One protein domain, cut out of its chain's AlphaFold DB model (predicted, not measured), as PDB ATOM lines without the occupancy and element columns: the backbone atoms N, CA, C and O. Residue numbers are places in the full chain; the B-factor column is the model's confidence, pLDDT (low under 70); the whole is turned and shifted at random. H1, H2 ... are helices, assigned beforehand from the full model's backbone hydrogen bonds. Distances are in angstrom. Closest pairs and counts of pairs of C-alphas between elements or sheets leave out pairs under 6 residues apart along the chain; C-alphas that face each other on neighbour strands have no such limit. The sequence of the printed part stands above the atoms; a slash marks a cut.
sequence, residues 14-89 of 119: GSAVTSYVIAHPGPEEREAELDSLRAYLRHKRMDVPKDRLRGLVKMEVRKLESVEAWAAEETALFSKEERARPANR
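What this domain is: This is residues 14 to 89 of the 119 residues of an uncharacterized protein of Thermoplasmata archaeon (UniProt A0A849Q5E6). Picture the long helix H4 as a beam, with H3 at its first end and H5 near its last end, so that the three make a bracket, and H1 sits in the middle of it, between H3 and H5. The short helix H2 lies near H1 and H4, on a side of H1 that the bracket leaves uncovered. The helices that touch are mostly crossed, at steep or about perpendicular angles, and the class is all helix. You will find 76 printed residues with five named helices, H1 to H5 in order along the chain, and no named strand. The whole is compact, with a radius of gyration of the C-alphas of 12.6 A, and spans 33 by 23 by 20 A.

How they stand to each other: Begin at H4, residues 50 to 65, the longest helix. With its residues 56 to 61 alone it touches H1, residues 14 to 23; look at the closest C-alphas, those of Val 17 and Val 57, 6.2 A apart. These two run the same way at a steep tilt of 69 degrees, only just short of about perpendicular. With residues 50 to 54 alone, H4 touches H3, residues 34 to 43; the closest C-alphas, Arg 38 and Lys 50, are 6.8 A apart, and the lines are only just about perpendicular, at 71 degrees. H5, residues 69 to 78, is close to H4 but not clearly touching it, with the C-alphas of Leu 64 and Trp 70 the closest at 5.2 A. H1 is the hub: it also touches H3, closest at the C-alphas of Tyr 20 and Leu 37, 7.3 A, with a steep tilt of 39 degrees, opposite ways. It touches H5 as well, about perpendicular at 79 degrees, closest at the C-alphas of Ile 22 and Glu 74, 6.7 A. H2, residues 27 to 32, is close to H1 but not clearly touching it, with the C-alphas of Val 21 and Arg 30 the closest at 7.1 A. H3 and H5 are apart. In H1, H2, H3, H4 and H5 every O i to N i+4 pair is within hydrogen-bond range.

Where its parts are: Find C-alpha 50 at (109.331, 126.100, 181.973); from there H4 runs 22.3 A to C-alpha 65 at (114.842, 130.996, 160.960). H1 starts at C-alpha 14, (111.844, 117.647, 169.802), and covers 14.1 A. H2 measures 8.8 A, H3 14.4 A and H5 13.9 A, ending at C-alpha 78, (101.310, 118.845, 159.149).

The domain as a whole: The two C-alphas farthest apart are those of Asp 51 and Glu 81, at 35.6 A. The printed part has no cut and no long link. Confidence is low, under 70, at residues 66 to 89.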
ATOM      1  N   GLY A  14     111.451 116.895 170.997       84.75
ATOM      2  CA  GLY A  14     111.844 117.647 169.802       84.75
ATOM      3  C   GLY A  14     110.656 117.930 168.884       84.75
ATOM      4  O   GLY A  14     110.333 119.088 168.657       84.75
ATOM      5  N   SER A  15     109.926 116.893 168.457       80.50
ATOM      6  CA  SER A  15     108.767 117.073 167.567       80.50
ATOM      7  C   SER A  15     107.670 117.958 168.171       80.50
ATOM      8  O   SER A  15     107.020 118.704 167.445       80.50
ATOM      9  N   ALA A  16     107.481 117.917 169.496       86.56
ATOM     10  CA  ALA A  16     106.528 118.768 170.203       86.56
ATOM     11  C   ALA A  16     106.965 120.240 170.205       86.56
ATOM     12  O   ALA A  16     106.136 121.114 169.966       86.56
ATOM     13  N   VAL A  17     108.253 120.511 170.439       89.06
ATOM     14  CA  VAL A  17     108.818 121.867 170.403       89.06
ATOM     15  C   VAL A  17     108.804 122.425 168.978       89.06
ATOM     16  O   VAL A  17     108.348 123.547 168.785       89.06
ATOM     17  N   THR A  18     109.212 121.647 167.972       85.19
ATOM     18  CA  THR A  18     109.166 122.064 166.560       85.19
ATOM     19  C   THR A  18     107.734 122.370 166.124       85.19
ATOM     20  O   THR A  18     107.462 123.450 165.604       85.19
ATOM     21  N   SER A  19     106.788 121.475 166.434       81.38
ATOM     22  CA  SER A  19     105.365 121.692 166.144       81.38
ATOM     23  C   SER A  19     104.831 122.957 166.821       81.38
ATOM     24  O   SER A  19     104.111 123.738 166.203       81.38
ATOM     25  N   TYR A  20     105.215 123.187 168.078       88.56
ATOM     26  CA  TYR A  20     104.838 124.376 168.834       88.56
ATOM     27  C   TYR A  20     105.354 125.670 168.200       88.56
ATOM     28  O   TYR A  20     104.581 126.616 168.054       88.56
ATOM     29  N   VAL A  21     106.632 125.706 167.801       87.44
ATOM     30  CA  VAL A  21     107.247 126.879 167.163       87.44
ATOM     31  C   VAL A  21     106.598 127.181 165.817       87.44
ATOM     32  O   VAL A  21     106.297 128.337 165.536       87.44
ATOM     33  N   ILE A  22     106.324 126.157 165.008       81.50
ATOM     34  CA  ILE A  22     105.647 126.346 163.721       81.50
ATOM     35  C   ILE A  22     104.228 126.878 163.933       81.50
ATOM     36  O   ILE A  22     103.794 127.765 163.195       81.50
ATOM     37  N   ALA A  23     103.515 126.374 164.945       81.00
ATOM     38  CA  ALA A  23     102.165 126.816 165.269       81.00
ATOM     39  C   ALA A  23     102.087 128.263 165.781       81.00
ATOM     40  O   ALA A  23     101.093 128.921 165.495       81.00
ATOM     41  N   HIS A  24     103.124 128.758 166.461       84.38
ATOM     42  CA  HIS A  24     103.165 130.098 167.055       84.38
ATOM     43  C   HIS A  24     104.302 130.916 166.422       84.38
ATOM     44  O   HIS A  24     105.410 130.980 166.966       84.38
ATOM     45  N   PRO A  25     104.082 131.533 165.248       77.19
ATOM     46  CA  PRO A  25     105.125 132.289 164.565       77.19
ATOM     47  C   PRO A  25     105.499 133.574 165.318       77.19
ATOM     48  O   PRO A  25     106.636 134.020 165.189       77.19
ATOM     49  N   GLY A  26     104.606 134.143 166.137       81.31
ATOM     50  CA  GLY A  26     104.879 135.348 166.922       81.31
ATOM     51  C   GLY A  26     105.670 135.070 168.213       81.31
ATOM     52  O   GLY A  26     105.341 134.131 168.938       81.31
ATOM     53  N   PRO A  27     106.691 135.877 168.564       84.44
ATOM     54  CA  PRO A  27     107.433 135.707 169.816       84.44
ATOM     55  C   PRO A  27     106.561 135.915 171.067       84.44
ATOM     56  O   PRO A  27     106.776 135.232 172.066       84.44
ATOM     57  N   GLU A  28     105.569 136.807 171.007       86.19
ATOM     58  CA  GLU A  28     104.635 137.066 172.114       86.19
ATOM     59  C   GLU A  28     103.702 135.872 172.363       86.19
ATOM     60  O   GLU A  28     103.592 135.398 173.494       86.19
ATOM     61  N   GLU A  29     103.111 135.317 171.299       84.25
ATOM     62  CA  GLU A  29     102.268 134.115 171.367       84.25
ATOM     63  C   GLU A  29     103.039 132.919 171.943       84.25
ATOM     64  O   GLU A  29     102.529 132.200 172.801       84.25
ATOM     65  N   ARG A  30     104.304 132.736 171.533       88.44
ATOM     66  CA  ARG A  30     105.167 131.656 172.041       88.44
ATOM     67  C   ARG A  30     105.438 131.747 173.537       88.44
ATOM     68  O   ARG A  30     105.640 130.710 174.164       88.44
ATOM     69  N   GLU A  31     105.530 132.942 174.106       90.31
ATOM     70  CA  GLU A  31     105.729 133.079 175.551       90.31
ATOM     71  C   GLU A  31     104.399 132.903 176.295       90.31
ATOM     72  O   GLU A  31     104.358 132.197 177.306       90.31
ATOM     73  N   ALA A  32     103.308 133.467 175.765       88.62
ATOM     74  CA  ALA A  32     101.974 133.372 176.352       88.62
ATOM     75  C   ALA A  32     101.455 131.922 176.428       88.62
ATOM     76  O   ALA A  32     100.873 131.523 177.435       88.62
ATOM     77  N   GLU A  33     101.709 131.109 175.399       89.19
ATOM     78  CA  GLU A  33     101.233 129.720 175.304       89.19
ATOM     79  C   GLU A  33     102.237 128.677 175.837       89.19
ATOM     80  O   GLU A  33     102.005 127.465 175.759       89.19
ATOM     81  N   LEU A  34     103.356 129.106 176.438       92.44
ATOM     82  CA  LEU A  34     104.414 128.189 176.880       92.44
ATOM     83  C   LEU A  34     103.927 127.223 177.979       92.44
ATOM     84  O   LEU A  34     104.390 126.081 178.080       92.44
ATOM     85  N   ASP A  35     102.960 127.659 178.789       91.62
ATOM     86  CA  ASP A  35     102.317 126.812 179.797       91.62
ATOM     87  C   ASP A  35     101.412 125.741 179.171       91.62
ATOM     88  O   ASP A  35     101.360 124.621 179.691       91.62
ATOM     89  N   SER A  36     100.788 126.017 178.020       89.44
ATOM     90  CA  SER A  36     100.038 125.023 177.238       89.44
ATOM     91  C   SER A  36     100.966 123.910 176.746       89.44
ATOM     92  O   SER A  36     100.665 122.725 176.915       89.44
ATOM     93  N   LEU A  37     102.147 124.271 176.226       91.56
ATOM     94  CA  LEU A  37     103.172 123.300 175.826       91.56
ATOM     95  C   LEU A  37     103.633 122.446 177.014       91.56
ATOM     96  O   LEU A  37     103.734 121.222 176.905       91.56
ATOM     97  N   ARG A  38     103.883 123.066 178.170       92.88
ATOM     98  CA  ARG A  38     104.278 122.345 179.387       92.88
ATOM     99  C   ARG A  38     103.192 121.376 179.857       92.88
ATOM    100  O   ARG A  38     103.503 120.234 180.197       92.88
ATOM    101  N   ALA A  39     101.929 121.804 179.874       88.94
ATOM    102  CA  ALA A  39     100.796 120.957 180.245       88.94
ATOM    103  C   ALA A  39     100.652 119.761 179.292       88.94
ATOM    104  O   ALA A  39     100.479 118.623 179.735       88.94
ATOM    105  N   TYR A  40     100.815 120.001 177.991       88.31
ATOM    106  CA  TYR A  40     100.821 118.961 176.972       88.31
ATOM    107  C   TYR A  40     101.938 117.928 177.188       88.31
ATOM    108  O   TYR A  40     101.681 116.722 177.190       88.31
ATOM    109  N   LEU A  41     103.174 118.377 177.428       90.06
ATOM    110  CA  LEU A  41     104.308 117.486 177.686       90.06
ATOM    111  C   LEU A  41     104.101 116.662 178.962       90.06
ATOM    112  O   LEU A  41     104.317 115.449 178.951       90.06
ATOM    113  N   ARG A  42     103.564 117.273 180.024       90.19
ATOM    114  CA  ARG A  42     103.185 116.566 181.258       90.19
ATOM    115  C   ARG A  42     102.145 115.482 181.010       90.19
ATOM    116  O   ARG A  42     102.311 114.364 181.494       90.19
ATOM    117  N   HIS A  43     101.121 115.763 180.204       85.81
ATOM    118  CA  HIS A  43     100.135 114.760 179.794       85.81
ATOM    119  C   HIS A  43     100.783 113.589 179.028       85.81
ATOM    120  O   HIS A  43     100.352 112.442 179.139       85.81
ATOM    121  N   LYS A  44     101.877 113.852 178.303       82.69
ATOM    122  CA  LYS A  44     102.721 112.841 177.644       82.69
ATOM    123  C   LYS A  44     103.790 112.215 178.548       82.69
ATOM    124  O   LYS A  44     104.646 111.498 178.038       82.69
ATOM    125  N   ARG A  45     103.718 112.427 179.867       87.19
ATOM    126  CA  ARG A  45     104.685 111.944 180.873       87.19
ATOM    127  C   ARG A  45     106.110 112.478 180.667       87.19
ATOM    128  O   ARG A  45     107.076 111.838 181.067       87.19
ATOM    129  N   MET A  46     106.236 113.658 180.064       88.62
ATOM    130  CA  MET A  46     107.485 114.405 179.926       88.62
ATOM    131  C   MET A  46     107.407 115.655 180.806       88.62
ATOM    132  O   MET A  46     106.793 116.649 180.422       88.62
ATOM    133  N   ASP A  47     108.005 115.623 181.999       90.62
ATOM    134  CA  ASP A  47     108.075 116.816 182.849       90.62
ATOM    135  C   ASP A  47     109.341 117.611 182.520       90.62
ATOM    136  O   ASP A  47     110.465 117.172 182.763       90.62
ATOM    137  N   VAL A  48     109.148 118.781 181.914       91.44
ATOM    138  CA  VAL A  48     110.230 119.690 181.539       91.44
ATOM    139  C   VAL A  48     109.967 121.039 182.213       91.44
ATOM    140  O   VAL A  48     108.872 121.591 182.057       91.44
ATOM    141  N   PRO A  49     110.937 121.593 182.966       93.75
ATOM    142  CA  PRO A  49     110.801 122.916 183.567       93.75
ATOM    143  C   PRO A  49     110.533 124.001 182.519       93.75
ATOM    144  O   PRO A  49     111.088 123.956 181.418       93.75
ATOM    145  N   LYS A  50     109.727 125.008 182.879       90.81
ATOM    146  CA  LYS A  50     109.331 126.100 181.973       90.81
ATOM    147  C   LYS A  50     110.541 126.845 181.399       90.81
ATOM    148  O   LYS A  50     110.594 127.073 180.196       90.81
ATOM    149  N   ASP A  51     111.550 127.138 182.218       92.38
ATOM    150  CA  ASP A  51     112.760 127.834 181.752       92.38
ATOM    151  C   ASP A  51     113.570 127.000 180.756       92.38
ATOM    152  O   ASP A  51     114.080 127.524 179.763       92.38
ATOM    153  N   ARG A  52     113.618 125.677 180.960       93.19
ATOM    154  CA  ARG A  52     114.242 124.756 180.004       93.19
ATOM    155  C   ARG A  52     113.454 124.705 178.697       93.19
ATOM    156  O   ARG A  52     114.068 124.732 177.635       93.19
ATOM    157  N   LEU A  53     112.119 124.686 178.757       93.12
ATOM    158  CA  LEU A  53     111.270 124.776 177.564       93.12
ATOM    159  C   LEU A  53     111.497 126.078 176.804       93.12
ATOM    160  O   LEU A  53     111.660 126.038 175.589       93.12
ATOM    161  N   ARG A  54     111.597 127.211 177.506       93.88
ATOM    162  CA  ARG A  54     111.904 128.507 176.890       93.88
ATOM    163  C   ARG A  54     113.234 128.465 176.132       93.88
ATOM    164  O   ARG A  54     113.314 128.956 175.008       93.88
ATOM    165  N   GLY A  55     114.263 127.850 176.719       93.00
ATOM    166  CA  GLY A  55     115.555 127.637 176.060       93.00
ATOM    167  C   GLY A  55     115.444 126.788 174.790       93.00
ATOM    168  O   GLY A  55     115.932 127.197 173.738       93.00
ATOM    169  N   LEU A  56     114.744 125.650 174.868       93.06
ATOM    170  CA  LEU A  56     114.525 124.758 173.722       93.06
ATOM    171  C   LEU A  56     113.750 125.448 172.594       93.06
ATOM    172  O   LEU A  56     114.143 125.349 171.437       93.06
ATOM    173  N   VAL A  57     112.696 126.197 172.929       92.31
ATOM    174  CA  VAL A  57     111.910 126.978 171.965       92.31
ATOM    175  C   VAL A  57     112.788 128.023 171.277       92.31
ATOM    176  O   VAL A  57     112.772 128.108 170.056       92.31
ATOM    177  N   LYS A  58     113.611 128.777 172.020       91.94
ATOM    178  CA  LYS A  58     114.536 129.760 171.422       91.94
ATOM    179  C   LYS A  58     115.546 129.119 170.469       91.94
ATOM    180  O   LYS A  58     115.849 129.700 169.430       91.94
ATOM    181  N   MET A  59     116.083 127.952 170.825       90.12
ATOM    182  CA  MET A  59     116.999 127.215 169.951       90.12
ATOM    183  C   MET A  59     116.305 126.752 168.671       90.12
ATOM    184  O   MET A  59     116.846 126.941 167.585       90.12
ATOM    185  N   GLU A  60     115.103 126.190 168.793       89.88
ATOM    186  CA  GLU A  60     114.348 125.680 167.650       89.88
ATOM    187  C   GLU A  60     113.895 126.812 166.717       89.88
ATOM    188  O   GLU A  60     113.970 126.670 165.503       89.88
ATOM    189  N   VAL A  61     113.526 127.975 167.263       87.75
ATOM    190  CA  VAL A  61     113.249 129.194 166.484       87.75
ATOM    191  C   VAL A  61     114.455 129.584 165.635       87.75
ATOM    192  O   VAL A  61     114.322 129.705 164.426       87.75
ATOM    193  N   ARG A  62     115.646 129.701 166.238       86.12
ATOM    194  CA  ARG A  62     116.875 130.048 165.500       86.12
ATOM    195  C   ARG A  62     117.213 129.025 164.418       86.12
ATOM    196  O   ARG A  62     117.699 129.393 163.354       86.12
ATOM    197  N   LYS A  63     116.971 127.742 164.696       83.62
ATOM    198  CA  LYS A  63     117.157 126.657 163.729       83.62
ATOM    199  C   LYS A  63     116.215 126.828 162.529       83.62
ATOM    200  O   LYS A  63     116.667 126.708 161.394       83.62
ATOM    201  N   LEU A  64     114.942 127.139 162.774       75.69
ATOM    202  CA  LEU A  64     113.914 127.312 161.739       75.69
ATOM    203  C   LEU A  64     114.005 128.651 160.983       75.69
ATOM    204  O   LEU A  64     113.595 128.714 159.830       75.69
ATOM    205  N   GLU A  65     114.562 129.697 161.598       71.81
ATOM    206  CA  GLU A  65     114.842 130.996 160.960       71.81
ATOM    207  C   GLU A  65     115.985 130.918 159.928       71.81
ATOM    208  O   GLU A  65     116.119 131.812 159.094       71.81
ATOM    209  N   SER A  66     116.783 129.841 159.928       65.06
ATOM    210  CA  SER A  66     117.704 129.555 158.822       65.06
ATOM    211  C   SER A  66     116.917 129.022 157.608       65.06
ATOM    212  O   SER A  66     116.179 128.040 157.686       65.06
ATOM    213  N   VAL A  67     117.029 129.741 156.491       50.84
ATOM    214  CA  VAL A  67     115.949 130.112 155.545       50.84
ATOM    215  C   VAL A  67     115.324 128.994 154.677       50.84
ATOM    216  O   VAL A  67     114.484 129.276 153.835       50.84
ATOM    217  N   GLU A  68     115.584 127.709 154.905       52.66
ATOM    218  CA  GLU A  68     114.969 126.620 154.104       52.66
ATOM    219  C   GLU A  68     114.228 125.562 154.940       52.66
ATOM    220  O   GLU A  68     113.478 124.747 154.400       52.66
ATOM    221  N   ALA A  69     114.359 125.592 156.271       56.12
ATOM    222  CA  ALA A  69     113.807 124.553 157.140       56.12
ATOM    223  C   ALA A  69     112.312 124.733 157.453       56.12
ATOM    224  O   ALA A  69     111.602 123.747 157.643       56.12
ATOM    225  N   TRP A  70     111.806 125.971 157.497       60.59
ATOM    226  CA  TRP A  70     110.454 126.242 158.002       60.59
ATOM    227  C   TRP A  70     109.354 125.622 157.126       60.59
ATOM    228  O   TRP A  70     108.483 124.916 157.633       60.59
ATOM    229  N   ALA A  71     109.429 125.809 155.806       57.47
ATOM    230  CA  ALA A  71     108.455 125.239 154.873       57.47
ATOM    231  C   ALA A  71     108.562 123.703 154.778       57.47
ATOM    232  O   ALA A  71     107.545 123.014 154.643       57.47
ATOM    233  N   ALA A  72     109.779 123.155 154.876       59.88
ATOM    234  CA  ALA A  72     110.027 121.716 154.836       59.88
ATOM    235  C   ALA A  72     109.498 121.001 156.095       59.88
ATOM    236  O   ALA A  72     108.811 119.986 155.985       59.88
ATOM    237  N   GLU A  73     109.742 121.560 157.284       60.50
ATOM    238  CA  GLU A  73     109.265 121.011 158.563       60.50
ATOM    239  C   GLU A  73     107.745 121.163 158.726       60.50
ATOM    240  O   GLU A  73     107.077 120.230 159.175       60.50
ATOM    241  N   GLU A  74     107.155 122.286 158.291       58.88
ATOM    242  CA  GLU A  74     105.692 122.444 158.257       58.88
ATOM    243  C   GLU A  74     105.045 121.393 157.339       58.88
ATOM    244  O   GLU A  74     104.033 120.781 157.691       58.88
ATOM    245  N   THR A  75     105.670 121.109 156.192       58.22
ATOM    246  CA  THR A  75     105.223 120.058 155.271       58.22
ATOM    247  C   THR A  75     105.322 118.661 155.892       58.22
ATOM    248  O   THR A  75     104.385 117.870 155.769       58.22
ATOM    249  N   ALA A  76     106.424 118.359 156.584       58.72
ATOM    250  CA  ALA A  76     106.666 117.054 157.195       58.72
ATOM    251  C   ALA A  76     105.752 116.769 158.399       58.72
ATOM    252  O   ALA A  76     105.301 115.636 158.585       58.72
ATOM    253  N   LEU A  77     105.465 117.782 159.221       58.97
ATOM    254  CA  LEU A  77     104.688 117.619 160.453       58.97
ATOM    255  C   LEU A  77     103.177 117.668 160.219       58.97
ATOM    256  O   LEU A  77     102.427 116.977 160.916       58.97
ATOM    257  N   PHE A  78     102.722 118.458 159.243       58.66
ATOM    258  CA  PHE A  78     101.310 118.845 159.149       58.66
ATOM    259  C   PHE A  78     100.620 118.478 157.843       58.66
ATOM    260  O   PHE A  78      99.401 118.637 157.709       58.66
ATOM    261  N   SER A  79     101.353 117.914 156.889       52.88
ATOM    262  CA  SER A  79     100.782 117.497 155.623       52.88
ATOM    263  C   SER A  79     100.836 115.977 155.441       52.88
ATOM    264  O   SER A  79     101.884 115.343 155.494       52.88
ATOM    265  N   LYS A  80      99.674 115.386 155.144       53.53
ATOM    266  CA  LYS A  80      99.566 114.013 154.623       53.53
ATOM    267  C   LYS A  80      99.923 113.902 153.132       53.53
ATOM    268  O   LYS A  80      99.962 112.790 152.621       53.53
ATOM    269  N   GLU A  81     100.123 115.028 152.447       53.59
ATOM    270  CA  GLU A  81     100.164 115.168 150.979       53.59
ATOM    271  C   GLU A  81     101.447 115.883 150.492       53.59
ATOM    272  O   GLU A  81     101.474 116.405 149.383       53.59
ATOM    273  N   GLU A  82     102.481 115.954 151.337       50.25
ATOM    274  CA  GLU A  82     103.731 116.716 151.137       50.25
ATOM    275  C   GLU A  82     103.562 118.160 150.598       50.25
ATOM    276  O   GLU A  82     104.322 118.615 149.746       50.25
ATOM    277  N   ARG A  83     102.590 118.932 151.111       48.38
ATOM    278  CA  ARG A  83     102.461 120.374 150.822       48.38
ATOM    279  C   ARG A  83     102.378 121.228 152.084       48.38
ATOM    280  O   ARG A  83     101.509 120.995 152.925       48.38
ATOM    281  N   ALA A  84     103.211 122.265 152.164       46.69
ATOM    282  CA  ALA A  84     103.121 123.292 153.200       46.69
ATOM    283  C   ALA A  84     101.713 123.904 153.197       46.69
ATOM    284  O   ALA A  84     101.211 124.349 152.157       46.69
ATOM    285  N   ARG A  85     101.041 123.895 154.352       54.75
ATOM    286  CA  ARG A  85      99.754 124.577 154.494       54.75
ATOM    287  C   ARG A  85     100.040 126.039 154.799       54.75
ATOM    288  O   ARG A  85     100.641 126.312 155.827       54.75
ATOM    289  N   PRO A  86      99.599 126.983 153.955       52.22
ATOM    290  CA  PRO A  86      99.873 128.384 154.215       52.22
ATOM    291  C   PRO A  86      99.233 128.802 155.548       52.22
ATOM    292  O   PRO A  86      98.100 128.413 155.857       52.22
ATOM    293  N   ALA A  87      99.964 129.594 156.338       54.88
ATOM    294  CA  ALA A  87      99.574 130.012 157.690       54.88
ATOM    295  C   ALA A  87      98.180 130.670 157.754       54.88
ATOM    296  O   ALA A  87      97.494 130.587 158.770       54.88
ATOM    297  N   ASN A  88      97.712 131.244 156.642       48.12
ATOM    298  CA  ASN A  88      96.382 131.839 156.487       48.12
ATOM    299  C   ASN A  88      95.207 130.832 156.476       48.12
ATOM    300  O   ASN A  88      94.054 131.257 156.469       48.12
ATOM    301  N   ARG A  89      95.461 129.516 156.480       56.19
ATOM    302  CA  ARG A  89      94.429 128.463 156.602       56.19
ATOM    303  C   ARG A  89      94.318 127.867 158.012       56.19
ATOM    304  O   ARG A  89      93.635 126.860 158.209       56.19
TER     305      ARG A  89